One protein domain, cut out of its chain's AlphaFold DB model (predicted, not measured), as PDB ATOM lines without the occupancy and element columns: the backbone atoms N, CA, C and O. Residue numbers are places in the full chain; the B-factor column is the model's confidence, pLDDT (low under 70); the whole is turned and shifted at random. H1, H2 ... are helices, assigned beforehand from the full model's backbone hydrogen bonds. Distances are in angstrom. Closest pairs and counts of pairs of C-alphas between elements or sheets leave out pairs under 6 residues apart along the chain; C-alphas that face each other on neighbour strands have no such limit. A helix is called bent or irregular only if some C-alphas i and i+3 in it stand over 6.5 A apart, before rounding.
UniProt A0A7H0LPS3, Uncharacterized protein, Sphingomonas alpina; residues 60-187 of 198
ATOM      1  N   PHE A  60       5.564  -1.431  37.245       96.81
ATOM      2  CA  PHE A  60       6.317  -2.278  36.323       96.81
ATOM      3  C   PHE A  60       7.633  -1.634  35.866       96.81
ATOM      4  O   PHE A  60       7.691  -0.443  35.549       96.81
ATOM      5  N   VAL A  61       8.712  -2.416  35.833       96.50
ATOM      6  CA  VAL A  61      10.002  -2.034  35.244       96.50
ATOM      7  C   VAL A  61      10.024  -2.484  33.789       96.50
ATOM      8  O   VAL A  61      10.313  -3.639  33.508       96.50
ATOM      9  N   ALA A  62       9.768  -1.557  32.865       94.62
ATOM     10  CA  ALA A  62       9.816  -1.830  31.425       94.62
ATOM     11  C   ALA A  62      11.248  -1.906  30.852       94.62
ATOM     12  O   ALA A  62      11.440  -2.294  29.704       94.62
ATOM     13  N   GLY A  63      12.261  -1.509  31.629       95.38
ATOM     14  CA  GLY A  63      13.663  -1.564  31.222       95.38
ATOM     15  C   GLY A  63      14.603  -0.888  32.217       95.38
ATOM     16  O   GLY A  63      14.205  -0.008  32.982       95.38
ATOM     17  N   PHE A  64      15.877  -1.285  32.189       95.88
ATOM     18  CA  PHE A  64      16.885  -0.829  33.153       95.88
ATOM     19  C   PHE A  64      17.426   0.575  32.878       95.88
ATOM     20  O   PHE A  64      17.807   1.268  33.815       95.88
ATOM     21  N   ALA A  65      17.413   1.034  31.622       91.06
ATOM     22  CA  ALA A  65      17.989   2.324  31.222       91.06
ATOM     23  C   ALA A  65      17.380   3.536  31.955       91.06
ATOM     24  O   ALA A  65      18.025   4.579  32.064       91.06
ATOM     25  N   HIS A  66      16.153   3.398  32.459       85.31
ATOM     26  CA  HIS A  66      15.414   4.455  33.149       85.31
ATOM     27  C   HIS A  66      15.382   4.285  34.671       85.31
ATOM     28  O   HIS A  66      14.802   5.123  35.361       85.31
ATOM     29  N   LEU A  67      15.988   3.222  35.211       90.94
ATOM     30  CA  LEU A  67      16.067   3.040  36.655       90.94
ATOM     31  C   LEU A  67      17.099   4.001  37.266       90.94
ATOM     32  O   LEU A  67      18.172   4.211  36.690       90.94
ATOM     33  N   PRO A  68      16.802   4.589  38.435       89.12
ATOM     34  CA  PRO A  68      17.744   5.452  39.124       89.12
ATOM     35  C   PRO A  68      18.876   4.645  39.770       89.12
ATOM     36  O   PRO A  68      18.706   3.492  40.168       89.12
ATOM     37  N   GLY A  69      20.024   5.303  39.935       90.88
ATOM     38  CA  GLY A  69      21.141   4.776  40.716       90.88
ATOM     39  C   GLY A  69      21.801   3.519  40.128       90.88
ATOM     40  O   GLY A  69      21.666   3.258  38.930       90.88
ATOM     41  N   PRO A  70      22.529   2.752  40.960       94.19
ATOM     42  CA  PRO A  70      23.324   1.584  40.568       94.19
ATOM     43  C   PRO A  70      22.537   0.453  39.904       94.19
ATOM     44  O   PRO A  70      23.090  -0.292  39.098       94.19
ATOM     45  N   VAL A  71      21.245   0.320  40.220       95.19
ATOM     46  CA  VAL A  71      20.412  -0.816  39.786       95.19
ATOM     47  C   VAL A  71      20.328  -0.916  38.259       95.19
ATOM     48  O   VAL A  71      20.266  -2.022  37.724       95.19
ATOM     49  N   ARG A  72      20.412   0.208  37.530       95.38
ATOM     50  CA  ARG A  72      20.427   0.214  36.054       95.38
ATOM     51  C   ARG A  72      21.583  -0.576  35.435       95.38
ATOM     52  O   ARG A  72      21.471  -1.026  34.300       95.38
ATOM     53  N   ASP A  73      22.680  -0.749  36.168       96.56
ATOM     54  CA  ASP A  73      23.876  -1.461  35.717       96.56
ATOM     55  C   ASP A  73      23.875  -2.948  36.096       96.56
ATOM     56  O   ASP A  73      24.752  -3.702  35.660       96.56
ATOM     57  N   PHE A  74      22.903  -3.396  36.896       97.50
ATOM     58  CA  PHE A  74      22.924  -4.732  37.488       97.50
ATOM     59  C   PHE A  74      22.937  -5.868  36.458       97.50
ATOM     60  O   PHE A  74      23.799  -6.738  36.593       97.50
ATOM     61  N   PRO A  75      22.090  -5.883  35.404       97.19
ATOM     62  CA  PRO A  75      22.124  -6.964  34.414       97.19
ATOM     63  C   PRO A  75      23.491  -7.089  33.726       97.19
ATOM     64  O   PRO A  75      24.022  -8.188  33.562       97.19
ATOM     65  N   ARG A  76      24.113  -5.951  33.390       96.19
ATOM     66  CA  ARG A  76      25.437  -5.896  32.754       96.19
ATOM     67  C   ARG A  76      26.527  -6.460  33.664       96.19
ATOM     68  O   ARG A  76      27.391  -7.210  33.204       96.19
ATOM     69  N   ILE A  77      26.508  -6.094  34.944       96.62
ATOM     70  CA  ILE A  77      27.468  -6.609  35.926       96.62
ATOM     71  C   ILE A  77      27.232  -8.106  36.132       96.62
ATOM     72  O   ILE A  77      28.168  -8.892  36.004       96.62
ATOM     73  N   ALA A  78      25.986  -8.528  36.342       96.56
ATOM     74  CA  ALA A  78      25.626  -9.931  36.504       96.56
ATOM     75  C   ALA A  78      26.133 -10.809  35.350       96.56
ATOM     76  O   ALA A  78      26.750 -11.844  35.599       96.56
ATOM     77  N   ALA A  79      25.988 -10.365  34.098       93.25
ATOM     78  CA  ALA A  79      26.482 -11.089  32.925       93.25
ATOM     79  C   ALA A  79      27.999 -11.376  32.967       93.25
ATOM     80  O   ALA A  79      28.456 -12.387  32.425       93.25
ATOM     81  N   SER A  80      28.775 -10.516  33.636       92.88
ATOM     82  CA  SER A  80      30.228 -10.666  33.796       92.88
ATOM     83  C   SER A  80      30.613 -11.612  34.940       92.88
ATOM     84  O   SER A  80      31.693 -12.200  34.906       92.88
ATOM     85  N   TYR A  81      29.742 -11.771  35.944       92.75
ATOM     86  CA  TYR A  81      30.043 -12.491  37.189       92.75
ATOM     87  C   TYR A  81      29.277 -13.807  37.367       92.75
ATOM     88  O   TYR A  81      29.689 -14.628  38.181       92.75
ATOM     89  N   ARG A  82      28.222 -14.061  36.584       87.69
ATOM     90  CA  ARG A  82      27.459 -15.325  36.587       87.69
ATOM     91  C   ARG A  82      28.105 -16.427  35.724       87.69
ATOM     92  O   ARG A  82      27.484 -17.438  35.414       87.69
ATOM     93  N   GLN A  83      29.351 -16.224  35.303       82.06
ATOM     94  CA  GLN A  83      30.126 -17.179  34.510       82.06
ATOM     95  C   GLN A  83      30.872 -18.172  35.417       82.06
ATOM     96  O   GLN A  83      31.228 -17.821  36.546       82.06
ATOM     97  N   PRO A  84      31.186 -19.388  34.931       77.44
ATOM     98  CA  PRO A  84      32.028 -20.323  35.665       77.44
ATOM     99  C   PRO A  84      33.374 -19.689  36.031       77.44
ATOM    100  O   PRO A  84      34.079 -19.142  35.180       77.44
ATOM    101  N   PHE A  85      33.759 -19.805  37.296       81.81
ATOM    102  CA  PHE A  85      35.025 -19.303  37.814       81.81
ATOM    103  C   PHE A  85      35.859 -20.471  38.352       81.81
ATOM    104  O   PHE A  85      35.332 -21.502  38.767       81.81
ATOM    105  N   LYS A  86      37.186 -20.324  38.317       81.62
ATOM    106  CA  LYS A  86      38.114 -21.354  38.821       81.62
ATOM    107  C   LYS A  86      38.377 -21.237  40.320       81.62
ATOM    108  O   LYS A  86      38.661 -22.242  40.958       81.62
ATOM    109  N   ASP A  87      38.307 -20.020  40.851       87.06
ATOM    110  CA  ASP A  87      38.613 -19.705  42.244       87.06
ATOM    111  C   ASP A  87      37.517 -18.807  42.830       87.06
ATOM    112  O   ASP A  87      37.258 -17.711  42.326       87.06
ATOM    113  N   ALA A  88      36.847 -19.320  43.861       85.75
ATOM    114  CA  ALA A  88      35.707 -18.681  44.507       85.75
ATOM    115  C   ALA A  88      36.082 -17.405  45.256       85.75
ATOM    116  O   ALA A  88      35.324 -16.437  45.234       85.75
ATOM    117  N   VAL A  89      37.256 -17.395  45.888       84.88
ATOM    118  CA  VAL A  89      37.731 -16.250  46.669       84.88
ATOM    119  C   VAL A  89      38.068 -15.107  45.721       84.88
ATOM    120  O   VAL A  89      37.601 -13.987  45.896       84.88
ATOM    121  N   VAL A  90      38.766 -15.414  44.623       89.94
ATOM    122  CA  VAL A  90      39.068 -14.419  43.581       89.94
ATOM    123  C   VAL A  90      37.792 -13.863  42.944       89.94
ATOM    124  O   VAL A  90      37.739 -12.682  42.601       89.94
ATOM    125  N   TRP A  91      36.764 -14.696  42.754       92.81
ATOM    126  CA  TRP A  91      35.464 -14.231  42.272       92.81
ATOM    127  C   TRP A  91      34.827 -13.231  43.247       92.81
ATOM    128  O   TRP A  91      34.397 -12.161  42.811       92.81
ATOM    129  N   GLN A  92      34.831 -13.540  44.548       92.19
ATOM    130  CA  GLN A  92      34.275 -12.678  45.590       92.19
ATOM    131  C   GLN A  92      35.005 -11.333  45.666       92.19
ATOM    132  O   GLN A  92      34.357 -10.288  45.615       92.19
ATOM    133  N   ASP A  93      36.340 -11.344  45.703       91.31
ATOM    134  CA  ASP A  93      37.157 -10.125  45.765       91.31
ATOM    135  C   ASP A  93      36.888  -9.203  44.569       91.31
ATOM    136  O   ASP A  93      36.765  -7.982  44.707       91.31
ATOM    137  N   ARG A  94      36.762  -9.787  43.369       93.50
ATOM    138  CA  ARG A  94      36.450  -9.036  42.147       93.50
ATOM    139  C   ARG A  94      35.042  -8.462  42.180       93.50
ATOM    140  O   ARG A  94      34.873  -7.298  41.827       93.50
ATOM    141  N   LEU A  95      34.057  -9.247  42.622       94.50
ATOM    142  CA  LEU A  95      32.688  -8.765  42.776       94.50
ATOM    143  C   LEU A  95      32.650  -7.590  43.761       94.50
ATOM    144  O   LEU A  95      32.095  -6.544  43.445       94.50
ATOM    145  N   GLN A  96      33.306  -7.714  44.913       93.38
ATOM    146  CA  GLN A  96      33.377  -6.647  45.908       93.38
ATOM    147  C   GLN A  96      34.038  -5.374  45.355       93.38
ATOM    148  O   GLN A  96      33.539  -4.270  45.583       93.38
ATOM    149  N   ALA A  97      35.133  -5.504  44.604       93.88
ATOM    150  CA  ALA A  97      35.781  -4.369  43.950       93.88
ATOM    151  C   ALA A  97      34.877  -3.706  42.895       93.88
ATOM    152  O   ALA A  97      34.802  -2.477  42.836       93.88
ATOM    153  N   GLU A  98      34.164  -4.501  42.094       96.50
ATOM    154  CA  GLU A  98      33.222  -4.001  41.087       96.50
ATOM    155  C   GLU A  98      32.065  -3.232  41.723       96.50
ATOM    156  O   GLU A  98      31.706  -2.158  41.245       96.50
ATOM    157  N   ILE A  99      31.515  -3.741  42.826       95.81
ATOM    158  CA  ILE A  99      30.414  -3.097  43.544       95.81
ATOM    159  C   ILE A  99      30.856  -1.778  44.186       95.81
ATOM    160  O   ILE A  99      30.146  -0.780  44.069       95.81
ATOM    161  N   ARG A 100      32.056  -1.719  44.775       94.44
ATOM    162  CA  ARG A 100      32.620  -0.452  45.275       94.44
ATOM    163  C   ARG A 100      32.820   0.571  44.162       94.44
ATOM    164  O   ARG A 100      32.512   1.745  44.349       94.44
ATOM    165  N   ARG A 101      33.311   0.134  42.996       96.19
ATOM    166  CA  ARG A 101      33.447   1.005  41.822       96.19
ATOM    167  C   ARG A 101      32.088   1.527  41.364       96.19
ATOM    168  O   ARG A 101      31.949   2.726  41.164       96.19
ATOM    169  N   LEU A 102      31.090   0.650  41.260       96.44
ATOM    170  CA  LEU A 102      29.729   1.026  40.884       96.44
ATOM    171  C   LEU A 102      29.155   2.087  41.832       96.44
ATOM    172  O   LEU A 102      28.594   3.075  41.376       96.44
ATOM    173  N   LEU A 103      29.306   1.914  43.145       95.44
ATOM    174  CA  LEU A 103      28.853   2.915  44.110       95.44
ATOM    175  C   LEU A 103      29.585   4.250  43.930       95.44
ATOM    176  O   LEU A 103      28.934   5.294  43.893       95.44
ATOM    177  N   ALA A 104      30.908   4.222  43.742       95.50
ATOM    178  CA  ALA A 104      31.707   5.422  43.509       95.50
ATOM    179  C   ALA A 104      31.281   6.173  42.233       95.50
ATOM    180  O   ALA A 104      31.130   7.396  42.275       95.50
ATOM    181  N   ASP A 105      31.011   5.459  41.137       96.00
ATOM    182  CA  ASP A 105      30.558   6.036  39.862       96.00
ATOM    183  C   ASP A 105      29.211   6.772  39.996       96.00
ATOM    184  O   ASP A 105      28.937   7.725  39.265       96.00
ATOM    185  N   HIS A 106      28.370   6.358  40.950       95.00
ATOM    186  CA  HIS A 106      27.081   6.995  41.246       95.00
ATOM    187  C   HIS A 106      27.131   7.913  42.481       95.00
ATOM    188  O   HIS A 106      26.097   8.443  42.881       95.00
ATOM    189  N   GLY A 107      28.310   8.128  43.078       94.81
ATOM    190  CA  GLY A 107      28.493   8.981  44.257       94.81
ATOM    191  C   GLY A 107      27.793   8.466  45.520       94.81
ATOM    192  O   GLY A 107      27.355   9.265  46.347       94.81
ATOM    193  N   MET A 108      27.648   7.147  45.658       94.44
ATOM    194  CA  MET A 108      26.934   6.491  46.754       94.44
ATOM    195  C   MET A 108      27.892   5.828  47.750       94.44
ATOM    196  O   MET A 108      29.014   5.461  47.409       94.44
ATOM    197  N   ALA A 109      27.438   5.672  48.994       92.25
ATOM    198  CA  ALA A 109      28.152   4.939  50.038       92.25
ATOM    199  C   ALA A 109      27.699   3.471  50.098       92.25
ATOM    200  O   ALA A 109      26.619   3.134  49.615       92.25
ATOM    201  N   ASP A 110      28.472   2.613  50.768       87.56
ATOM    202  CA  ASP A 110      28.139   1.188  50.939       87.56
ATOM    203  C   ASP A 110      26.797   0.960  51.665       87.56
ATOM    204  O   ASP A 110      26.137  -0.055  51.445       87.56
ATOM    205  N   SER A 111      26.345   1.925  52.479       89.31
ATOM    206  CA  SER A 111      25.021   1.898  53.120       89.31
ATOM    207  C   SER A 111      23.858   1.971  52.126       89.31
ATOM    208  O   SER A 111      22.730   1.678  52.499       89.31
ATOM    209  N   HIS A 112      24.111   2.309  50.858       91.62
ATOM    210  CA  HIS A 112      23.083   2.366  49.824       91.62
ATOM    211  C   HIS A 112      22.241   1.086  49.749       91.62
ATOM    212  O   HIS A 112      21.024   1.143  49.593       91.62
ATOM    213  N   PHE A 113      22.873  -0.078  49.901       91.25
ATOM    214  CA  PHE A 113      22.187  -1.365  49.792       91.25
ATOM    215  C   PHE A 113      21.289  -1.702  50.991       91.25
ATOM    216  O   PHE A 113      20.551  -2.684  50.942       91.25
ATOM    217  N   THR A 114      21.322  -0.900  52.056       89.00
ATOM    218  CA  THR A 114      20.383  -0.995  53.180       89.00
ATOM    219  C   THR A 114      19.366   0.149  53.195       89.00
ATOM    220  O   THR A 114      18.451   0.139  54.022       89.00
ATOM    221  N   ASP A 115      19.456   1.095  52.254       90.88
ATOM    222  CA  ASP A 115      18.521   2.210  52.159       90.88
ATOM    223  C   ASP A 115      17.116   1.722  51.753       90.88
ATOM    224  O   ASP A 115      16.970   0.941  50.805       90.88
ATOM    225  N   PRO A 116      16.038   2.253  52.365       91.12
ATOM    226  CA  PRO A 116      14.666   1.888  52.007       91.12
ATOM    227  C   PRO A 116      14.335   2.084  50.522       91.12
ATOM    228  O   PRO A 116      13.552   1.325  49.958       91.12
ATOM    229  N   ALA A 117      14.943   3.082  49.871       91.50
ATOM    230  CA  ALA A 117      14.744   3.345  48.447       91.50
ATOM    231  C   ALA A 117      15.337   2.240  47.556       91.50
ATOM    232  O   ALA A 117      14.711   1.847  46.572       91.50
ATOM    233  N   TYR A 118      16.513   1.713  47.914       92.88
ATOM    234  CA  TYR A 118      17.104   0.568  47.225       92.88
ATOM    235  C   TYR A 118      16.226  -0.673  47.400       92.88
ATOM    236  O   TYR A 118      15.858  -1.309  46.414       92.88
ATOM    237  N   LEU A 119      15.814  -0.966  48.639       91.94
ATOM    238  CA  LEU A 119      14.963  -2.119  48.944       91.94
ATOM    239  C   LEU A 119      13.616  -2.055  48.207       91.94
ATOM    240  O   LEU A 119      13.180  -3.057  47.645       91.94
ATOM    241  N   ALA A 120      12.997  -0.873  48.124       91.88
ATOM    242  CA  ALA A 120      11.791  -0.658  47.324       91.88
ATOM    243  C   ALA A 120      12.036  -0.876  45.818       91.88
ATOM    244  O   ALA A 120      11.178  -1.411  45.119       91.88
ATOM    245  N   GLY A 121      13.216  -0.508  45.310       93.81
ATOM    246  CA  GLY A 121      13.629  -0.807  43.938       93.81
ATOM    247  C   GLY A 121      13.758  -2.310  43.667       93.81
ATOM    248  O   GLY A 121      13.303  -2.785  42.628       93.81
ATOM    249  N   ILE A 122      14.322  -3.071  44.609       95.38
ATOM    250  CA  ILE A 122      14.413  -4.536  44.512       95.38
ATOM    251  C   ILE A 122      13.026  -5.191  44.593       95.38
ATOM    252  O   ILE A 122      12.735  -6.092  43.808       95.38
ATOM    253  N   ASP A 123      12.139  -4.714  45.471       94.69
ATOM    254  CA  ASP A 123      10.743  -5.174  45.533       94.69
ATOM    255  C   ASP A 123      10.018  -4.957  44.194       94.69
ATOM    256  O   ASP A 123       9.376  -5.860  43.654       94.69
ATOM    257  N   ARG A 124      10.221  -3.787  43.579       95.50
ATOM    258  CA  ARG A 124       9.680  -3.461  42.254       95.50
ATOM    259  C   ARG A 124      10.177  -4.415  41.158       95.50
ATOM    260  O   ARG A 124       9.398  -4.811  40.283       95.50
ATOM    261  N   LEU A 125      11.454  -4.809  41.197       97.12
ATOM    262  CA  LEU A 125      12.008  -5.817  40.282       97.12
ATOM    263  C   LEU A 125      11.346  -7.183  40.483       97.12
ATOM    264  O   LEU A 125      10.985  -7.823  39.498       97.12
ATOM    265  N   TRP A 126      11.112  -7.600  41.730       97.69
ATOM    266  CA  TRP A 126      10.382  -8.833  42.028       97.69
ATOM    267  C   TRP A 126       8.953  -8.822  41.488       97.69
ATOM    268  O   TRP A 126       8.533  -9.784  40.848       97.69
ATOM    269  N   MET A 127       8.216  -7.724  41.678       97.69
ATOM    270  CA  MET A 127       6.864  -7.594  41.124       97.69
ATOM    271  C   MET A 127       6.874  -7.689  39.595       97.69
ATOM    272  O   MET A 127       6.058  -8.393  39.002       97.69
ATOM    273  N   SER A 128       7.852  -7.050  38.953       97.81
ATOM    274  CA  SER A 128       8.025  -7.110  37.497       97.81
ATOM    275  C   SER A 128       8.377  -8.520  37.015       97.81
ATOM    276  O   SER A 128       7.809  -8.993  36.031       97.81
ATOM    277  N   TYR A 129       9.238  -9.232  37.747       97.81
ATOM    278  CA  TYR A 129       9.557 -10.634  37.487       97.81
ATOM    279  C   TYR A 129       8.305 -11.521  37.565       97.81
ATOM    280  O   TYR A 129       8.037 -12.295  36.647       97.81
ATOM    281  N   PHE A 130       7.486 -11.376  38.613       97.62
ATOM    282  CA  PHE A 130       6.258 -12.162  38.767       97.62
ATOM    283  C   PHE A 130       5.242 -11.900  37.656       97.62
ATOM    284  O   PHE A 130       4.637 -12.852  37.159       97.62
ATOM    285  N   ALA A 131       5.082 -10.646  37.226       97.62
ATOM    286  CA  ALA A 131       4.204 -10.308  36.110       97.62
ATOM    287  C   ALA A 131       4.638 -11.009  34.809       97.62
ATOM    288  O   ALA A 131       3.816 -11.624  34.125       97.62
ATOM    289  N   LEU A 132       5.938 -10.994  34.504       97.19
ATOM    290  CA  LEU A 132       6.492 -11.644  33.312       97.19
ATOM    291  C   LEU A 132       6.433 -13.178  33.385       97.19
ATOM    292  O   LEU A 132       6.183 -13.828  32.371       97.19
ATOM    293  N   VAL A 133       6.610 -13.772  34.568       96.12
ATOM    294  CA  VAL A 133       6.440 -15.223  34.768       96.12
ATOM    295  C   VAL A 133       4.975 -15.640  34.597       96.12
ATOM    296  O   VAL A 133       4.699 -16.674  33.985       96.12
ATOM    297  N   ALA A 134       4.023 -14.836  35.080       94.62
ATOM    298  CA  ALA A 134       2.593 -15.095  34.896       94.62
ATOM    299  C   ALA A 134       2.167 -15.008  33.411       94.62
ATOM    300  O   ALA A 134       1.318 -15.787  32.956       94.62
ATOM    301  N   LEU A 135       2.791 -14.116  32.631       93.56
ATOM    302  CA  LEU A 135       2.565 -13.937  31.191       93.56
ATOM    303  C   LEU A 135       3.676 -14.569  30.344       93.56
ATOM    304  O   LEU A 135       4.521 -13.887  29.760       93.56
ATOM    305  N   LEU A 136       3.634 -15.898  30.226       83.44
ATOM    306  CA  LEU A 136       4.614 -16.667  29.455       83.44
ATOM    307  C   LEU A 136       4.865 -16.078  28.056       83.44
ATOM    308  O   LEU A 136       3.993 -16.096  27.189       83.44
ATOM    309  N   GLY A 137       6.103 -15.636  27.827       84.38
ATOM    310  CA  GLY A 137       6.572 -15.164  26.526       84.38
ATOM    311  C   GLY A 137       6.311 -13.691  26.217       84.38
ATOM    312  O   GLY A 137       6.599 -13.302  25.092       84.38
ATOM    313  N   HIS A 138       5.821 -12.894  27.175       89.12
ATOM    314  CA  HIS A 138       5.574 -11.463  26.974       89.12
ATOM    315  C   HIS A 138       6.848 -10.691  26.591       89.12
ATOM    316  O   HIS A 138       6.921 -10.135  25.501       89.12
ATOM    317  N   ASP A 139       7.878 -10.730  27.442       94.94
ATOM    318  CA  ASP A 139       9.209 -10.199  27.128       94.94
ATOM    319  C   ASP A 139      10.286 -11.064  27.793       94.94
ATOM    320  O   ASP A 139      10.526 -11.002  29.000       94.94
ATOM    321  N   ARG A 140      10.922 -11.927  26.995       95.31
ATOM    322  CA  ARG A 140      11.940 -12.867  27.489       95.31
ATOM    323  C   ARG A 140      13.274 -12.193  27.785       95.31
ATOM    324  O   ARG A 140      14.003 -12.684  28.641       95.31
ATOM    325  N   ASN A 141      13.593 -11.111  27.079       96.31
ATOM    326  CA  ASN A 141      14.859 -10.411  27.267       96.31
ATOM    327  C   ASN A 141      14.806  -9.625  28.572       96.31
ATOM    328  O   ASN A 141      15.677  -9.790  29.420       96.31
ATOM    329  N   LEU A 142      13.718  -8.881  28.784       96.81
ATOM    330  CA  LEU A 142      13.490  -8.169  30.033       96.81
ATOM    331  C   LEU A 142      13.398  -9.125  31.228       96.81
ATOM    332  O   LEU A 142      13.950  -8.832  32.285       96.81
ATOM    333  N   LEU A 143      12.760 -10.293  31.066       97.31
ATOM    334  CA  LEU A 143      12.735 -11.318  32.112       97.31
ATOM    335  C   LEU A 143      14.152 -11.775  32.497       97.31
ATOM    336  O   LEU A 143      14.460 -11.843  33.686       97.31
ATOM    337  N   ALA A 144      15.012 -12.054  31.513       96.62
ATOM    338  CA  ALA A 144      16.396 -12.467  31.751       96.62
ATOM    339  C   ALA A 144      17.245 -11.349  32.385       96.62
ATOM    340  O   ALA A 144      18.080 -11.620  33.255       96.62
ATOM    341  N   ASP A 145      17.011 -10.093  31.997       97.75
ATOM    342  CA  ASP A 145      17.666  -8.933  32.602       97.75
ATOM    343  C   ASP A 145      17.243  -8.762  34.067       97.75
ATOM    344  O   ASP A 145      18.091  -8.576  34.942       97.75
ATOM    345  N   ILE A 146      15.944  -8.892  34.362       98.06
ATOM    346  CA  ILE A 146      15.423  -8.832  35.734       98.06
ATOM    347  C   ILE A 146      15.959  -9.994  36.573       98.06
ATOM    348  O   ILE A 146      16.414  -9.761  37.692       98.06
ATOM    349  N   GLU A 147      15.983 -11.220  36.044       97.62
ATOM    350  CA  GLU A 147      16.590 -12.371  36.724       97.62
ATOM    351  C   GLU A 147      18.061 -12.098  37.071       97.62
ATOM    352  O   GLU A 147      18.497 -12.328  38.199       97.62
ATOM    353  N   SER A 148      18.817 -11.550  36.120       97.81
ATOM    354  CA  SER A 148      20.228 -11.208  36.309       97.81
ATOM    355  C   SER A 148      20.416 -10.125  37.374       97.81
ATOM    356  O   SER A 148      21.332 -10.214  38.195       97.81
ATOM    357  N   ALA A 149      19.532  -9.128  37.414       98.00
ATOM    358  CA  ALA A 149      19.569  -8.090  38.436       98.00
ATOM    359  C   ALA A 149      19.223  -8.614  39.836       98.00
ATOM    360  O   ALA A 149      19.914  -8.276  40.797       98.00
ATOM    361  N   LEU A 150      18.199  -9.466  39.955       97.75
ATOM    362  CA  LEU A 150      17.830 -10.114  41.219       97.75
ATOM    363  C   LEU A 150      18.944 -11.043  41.720       97.75
ATOM    364  O   LEU A 150      19.251 -11.048  42.912       97.75
ATOM    365  N   TRP A 151      19.603 -11.770  40.813       97.56
ATOM    366  CA  TRP A 151      20.792 -12.554  41.143       97.56
ATOM    367  C   TRP A 151      21.914 -11.677  41.711       97.56
ATOM    368  O   TRP A 151      22.496 -12.025  42.736       97.56
ATOM    369  N   LEU A 152      22.196 -10.519  41.101       97.56
ATOM    370  CA  LEU A 152      23.252  -9.637  41.601       97.56
ATOM    371  C   LEU A 152      22.889  -9.034  42.961       97.56
ATOM    372  O   LEU A 152      23.745  -8.979  43.838       97.56
ATOM    373  N   ALA A 153      21.632  -8.636  43.166       95.81
ATOM    374  CA  ALA A 153      21.154  -8.149  44.460       95.81
ATOM    375  C   ALA A 153      21.347  -9.198  45.575       95.81
ATOM    376  O   ALA A 153      21.801  -8.870  46.677       95.81
ATOM    377  N   HIS A 154      21.080 -10.473  45.272       94.69
ATOM    378  CA  HIS A 154      21.364 -11.595  46.171       94.69
ATOM    379  C   HIS A 154      22.865 -11.776  46.418       94.69
ATOM    380  O   HIS A 154      23.299 -11.865  47.565       94.69
ATOM    381  N   ALA A 155      23.678 -11.774  45.360       94.50
ATOM    382  CA  ALA A 155      25.126 -11.920  45.470       94.50
ATOM    383  C   ALA A 155      25.763 -10.794  46.302       94.50
ATOM    384  O   ALA A 155      26.631 -11.072  47.126       94.50
ATOM    385  N   ILE A 156      25.297  -9.549  46.148       93.50
ATOM    386  CA  ILE A 156      25.700  -8.409  46.983       93.50
ATOM    387  C   ILE A 156      25.375  -8.693  48.450       93.50
ATOM    388  O   ILE A 156      26.259  -8.629  49.298       93.50
ATOM    389  N   THR A 157      24.129  -9.072  48.739       90.88
ATOM    390  CA  THR A 157      23.663  -9.334  50.110       90.88
ATOM    391  C   THR A 157      24.461 -10.446  50.798       90.88
ATOM    392  O   THR A 157      24.712 -10.385  52.001       90.88
ATOM    393  N   MET A 158      24.863 -11.471  50.045       89.81
ATOM    394  CA  MET A 158      25.511 -12.659  50.602       89.81
ATOM    395  C   MET A 158      27.038 -12.559  50.643       89.81
ATOM    396  O   MET A 158      27.646 -13.012  51.613       89.81
ATOM    397  N   ALA A 159      27.662 -12.016  49.595       89.69
ATOM    398  CA  ALA A 159      29.100 -12.129  49.355       89.69
ATOM    399  C   ALA A 159      29.865 -10.800  49.418       89.69
ATOM    400  O   ALA A 159      31.096 -10.831  49.450       89.69
ATOM    401  N   VAL A 160      29.188  -9.651  49.450       88.19
ATOM    402  CA  VAL A 160      29.848  -8.347  49.595       88.19
ATOM    403  C   VAL A 160      29.812  -7.928  51.059       88.19
ATOM    404  O   VAL A 160      28.770  -7.971  51.708       88.19
ATOM    405  N   ASP A 161      30.967  -7.535  51.591       85.31
ATOM    406  CA  ASP A 161      31.057  -7.011  52.951       85.31
ATOM    407  C   ASP A 161      30.460  -5.597  53.001       85.31
ATOM    408  O   ASP A 161      31.025  -4.661  52.426       85.31
ATOM    409  N   LEU A 162      29.293  -5.472  53.637       79.62
ATOM    410  CA  LEU A 162      28.521  -4.234  53.753       79.62
ATOM    411  C   LEU A 162      28.485  -3.745  55.211       79.62
ATOM    412  O   LEU A 162      28.341  -4.561  56.127       79.62
ATOM    413  N   PRO A 163      28.533  -2.422  55.464       69.06
ATOM    414  CA  PRO A 163      28.403  -1.869  56.809       69.06
ATOM    415  C   PRO A 163      27.068  -2.266  57.452       69.06
ATOM    416  O   PRO A 163      26.002  -2.004  56.900       69.06
ATOM    417  N   GLY A 164      27.119  -2.890  58.632       61.94
ATOM    418  CA  GLY A 164      25.925  -3.388  59.327       61.94
ATOM    419  C   GLY A 164      25.410  -4.741  58.821       61.94
ATOM    420  O   GLY A 164      24.415  -5.239  59.345       61.94
ATOM    421  N   GLY A 165      26.092  -5.356  57.850       59.38
ATOM    422  CA  GLY A 165      25.885  -6.752  57.485       59.38
ATOM    423  C   GLY A 165      26.281  -7.691  58.626       59.38
ATOM    424  O   GLY A 165      27.117  -7.371  59.471       59.38
ATOM    425  N   SER A 166      25.702  -8.888  58.653       53.03
ATOM    426  CA  SER A 166      25.923  -9.891  59.705       53.03
ATOM    427  C   SER A 166      27.313 -10.558  59.675       53.03
ATOM    428  O   SER A 166      27.512 -11.581  60.327       53.03
ATOM    429  N   GLY A 167      28.283 -10.011  58.929       55.38
ATOM    430  CA  GLY A 167      29.612 -10.604  58.727       55.38
ATOM    431  C   GLY A 167      29.606 -11.880  57.873       55.38
ATOM    432  O   GLY A 167      30.575 -12.640  57.876       55.38
ATOM    433  N   THR A 168      28.516 -12.138  57.144       60.94
ATOM    434  CA  THR A 168      28.309 -13.347  56.330       60.94
ATOM    435  C   THR A 168      29.341 -13.494  55.221       60.94
ATOM    436  O   THR A 168      29.870 -14.590  55.048       60.94
ATOM    437  N   ALA A 169      29.690 -12.403  54.534       68.62
ATOM    438  CA  ALA A 169      30.634 -12.408  53.415       68.62
ATOM    439  C   ALA A 169      32.017 -12.969  53.796       68.62
ATOM    440  O   ALA A 169      32.570 -13.787  53.063       68.62
ATOM    441  N   ALA A 170      32.551 -12.595  54.964       64.81
ATOM    442  CA  ALA A 170      33.871 -13.030  55.433       64.81
ATOM    443  C   ALA A 170      33.924 -14.510  55.870       64.81
ATOM    444  O   ALA A 170      35.006 -15.048  56.090       64.81
ATOM    445  N   SER A 171      32.768 -15.173  56.000       77.75
ATOM    446  CA  SER A 171      32.652 -16.549  56.506       77.75
ATOM    447  C   SER A 171      32.212 -17.562  55.441       77.75
ATOM    448  O   SER A 171      31.955 -18.722  55.772       77.75
ATOM    449  N   LEU A 172      32.085 -17.155  54.172       86.69
ATOM    450  CA  LEU A 172      31.617 -18.045  53.112       86.69
ATOM    451  C   LEU A 172      32.693 -19.051  52.693       86.69
ATOM    452  O   LEU A 172      33.820 -18.708  52.345       86.69
ATOM    453  N   THR A 173      32.314 -20.324  52.656       90.31
ATOM    454  CA  THR A 173      33.142 -21.383  52.071       90.31
ATOM    455  C   THR A 173      33.132 -21.312  50.537       90.31
ATOM    456  O   THR A 173      32.148 -20.856  49.942       90.31
ATOM    457  N   PRO A 174      34.150 -21.867  49.850       89.56
ATOM    458  CA  PRO A 174      34.158 -21.960  48.386       89.56
ATOM    459  C   PRO A 174      32.925 -22.659  47.791       89.56
ATOM    460  O   PRO A 174      32.465 -22.299  46.705       89.56
ATOM    461  N   ALA A 175      32.354 -23.632  48.511       90.19
ATOM    462  CA  ALA A 175      31.124 -24.307  48.111       90.19
ATOM    463  C   ALA A 175      29.910 -23.366  48.183       90.19
ATOM    464  O   ALA A 175      29.098 -23.346  47.265       90.19
ATOM    465  N   GLN A 176      29.803 -22.544  49.232       91.75
ATOM    466  CA  GLN A 176      28.723 -21.557  49.352       91.75
ATOM    467  C   GLN A 176      28.836 -20.456  48.294       91.75
ATOM    468  O   GLN A 176      27.826 -20.090  47.706       91.75
ATOM    469  N   LEU A 177      30.049 -19.985  47.996       91.69
ATOM    470  CA  LEU A 177      30.296 -19.037  46.902       91.69
ATOM    471  C   LEU A 177      29.903 -19.632  45.542       91.69
ATOM    472  O   LEU A 177      29.210 -18.992  44.756       91.69
ATOM    473  N   SER A 178      30.257 -20.897  45.297       90.50
ATOM    474  CA  SER A 178      29.794 -21.635  44.113       90.50
ATOM    475  C   SER A 178      28.271 -21.732  44.047       90.50
ATOM    476  O   SER A 178      27.698 -21.570  42.970       90.50
ATOM    477  N   SER A 179      27.601 -21.947  45.181       92.44
ATOM    478  CA  SER A 179      26.139 -21.946  45.240       92.44
ATOM    479  C   SER A 179      25.549 -20.579  44.894       92.44
ATOM    480  O   SER A 179      24.592 -20.541  44.133       92.44
ATOM    481  N   ILE A 180      26.134 -19.470  45.365       93.31
ATOM    482  CA  ILE A 180      25.678 -18.108  45.022       93.31
ATOM    483  C   ILE A 180      25.757 -17.874  43.514       93.31
ATOM    484  O   ILE A 180      24.809 -17.378  42.906       93.31
ATOM    485  N   VAL A 181      26.854 -18.278  42.873       92.44
ATOM    486  CA  VAL A 181      27.003 -18.104  41.419       92.44
ATOM    487  C   VAL A 181      25.971 -18.886  40.625       92.44
ATOM    488  O   VAL A 181      25.443 -18.380  39.638       92.44
ATOM    489  N   ASN A 182      25.628 -20.082  41.092       92.31
ATOM    490  CA  ASN A 182      24.617 -20.927  40.467       92.31
ATOM    491  C   ASN A 182      23.217 -20.725  41.063       92.31
ATOM    492  O   ASN A 182      22.346 -21.570  40.859       92.31
ATOM    493  N   ALA A 183      22.998 -19.645  41.819       94.75
ATOM    494  CA  ALA A 183      21.756 -19.478  42.545       94.75
ATOM    495  C   ALA A 183      20.562 -19.350  41.593       94.75
ATOM    496  O   ALA A 183      20.635 -18.696  40.546       94.75
ATOM    497  N   MET A 184      19.459 -19.988  41.975       95.06
ATOM    498  CA  MET A 184      18.226 -20.022  41.196       95.06
ATOM    499  C   MET A 184      17.117 -19.271  41.915       95.06
ATOM    500  O   MET A 184      16.984 -19.366  43.137       95.06
ATOM    501  N   ILE A 185      16.286 -18.569  41.147       95.81
ATOM    502  CA  ILE A 185      15.068 -17.967  41.683       95.81
ATOM    503  C   ILE A 185      14.071 -19.069  42.047       95.81
ATOM    504  O   ILE A 185      13.710 -19.903  41.217       95.81
ATOM    505  N   VAL A 186      13.605 -19.036  43.291       95.12
ATOM    506  CA  VAL A 186      12.512 -19.866  43.793       95.12
ATOM    507  C   VAL A 186      11.246 -19.024  43.799       95.12
ATOM    508  O   VAL A 186      11.186 -17.968  44.430       95.12
ATOM    509  N   LEU A 187      10.230 -19.492  43.079       93.88
ATOM    510  CA  LEU A 187       8.937 -18.823  43.044       93.88
ATOM    511  C   LEU A 187       8.190 -19.031  44.372       93.88
ATOM    512  O   LEU A 187       8.158 -20.159  44.870       93.88
TER     513      LEU A 187
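AT A GLANCE: This is residues 60 to 187 of the 198 residues of an uncharacterized protein of Sphingomonas alpina (UniProt A0A7H0LPS3). One long helix, H5, runs through the middle, and the other long helices gather round it: H1 crosses it, H4 folds back beside its first part at a steep angle, and H2 crosses near its last residues. The short H6 folds back along the last part of H5, and the small H3 lies between the end of H2 and the beginning of H4. The printed part has 128 residues with six named helices, H1 to H6 in order along the chain, and no named strand; the class is all helix. The whole is compact, with a radius of gyration of the C-alphas of 14.5 A, and rounded, spanning 39 by 31 by 23 A.

HOW THE PARTS SIT: H1, residues 69 to 81, touches H5, residues 140 to 159, about perpendicular at 89 degrees; H5 does so with residues 145 to 153 alone, and the closest C-alphas are those of Phe 74 and Ala 149, 4.8 A apart. H1 and H2, residues 88 to 105, form a helical hairpin, opposite ways at a shallow tilt of 27 degrees, with the C-alphas of Pro 70 and Leu 102 closest at 6.4 A. Residues 92 to 99 of H2 touch residues 156 to 159 of H5, about perpendicular at 75 degrees, closest at the C-alphas of Gln 92 and Ala 159, 6.4 A. H3, residues 110 to 114, touches no helix; its C-alpha of His 112 is 6.8 A from that of Tyr 118 in H4, residues 116 to 134, and the two are close but not clearly touching. H2 and H4 are apart. H4 and H5 form a helical hairpin, opposite ways at a steep tilt of 40 degrees, with the C-alphas of Tyr 129 and Leu 143 closest at 6.3 A. H6, residues 174 to 181, forms a helical hairpin with H5, which touches it with residues 154 to 159 alone, at a shallow tilt of 31 degrees; the C-alphas of Ala 155 and Ile 180 are closest, 6.2 A apart. H6 also touches H2, where the C-alphas of Ala 88 and Pro 174 are closest at 5.3 A. H5 is the hub, touching four helices. Helix packing is mostly crossed, with lines at wide angles, but only just: 2 of 6 touching pairs are at a shallow tilt. In H2, H4, H5 and H6 every O i to N i+4 pair is within hydrogen-bond range; in H1 it is 4 of 9, beside 7 of 10 O i to N i+3 pairs, and in H3 0 of 1, beside 1 of 2.

IN THESE COORDINATES: H1 begins at C-alpha 69, (21.141, 4.776, 40.716), and is 19.7 A long; it is irregular, with C-alphas 72 and 75 7.6 A apart. H2 measures 25.7 A, H4 27.0 A and H5 27.8 A. H3 is irregular, only just, with C-alphas 110 and 113 6.6 A apart. H6 ends at C-alpha 181, (27.003, -18.104, 41.419).

THE WHOLE: The two C-alphas farthest apart are those of His 138 and Ser 171, 40.4 A. The printed part, residues 60 to 187, has no cut. The link from H5 to H6, residues 160 to 173, is long. Mean pLDDT of the printed part is 90.9; residues 163 to 170 are under 70.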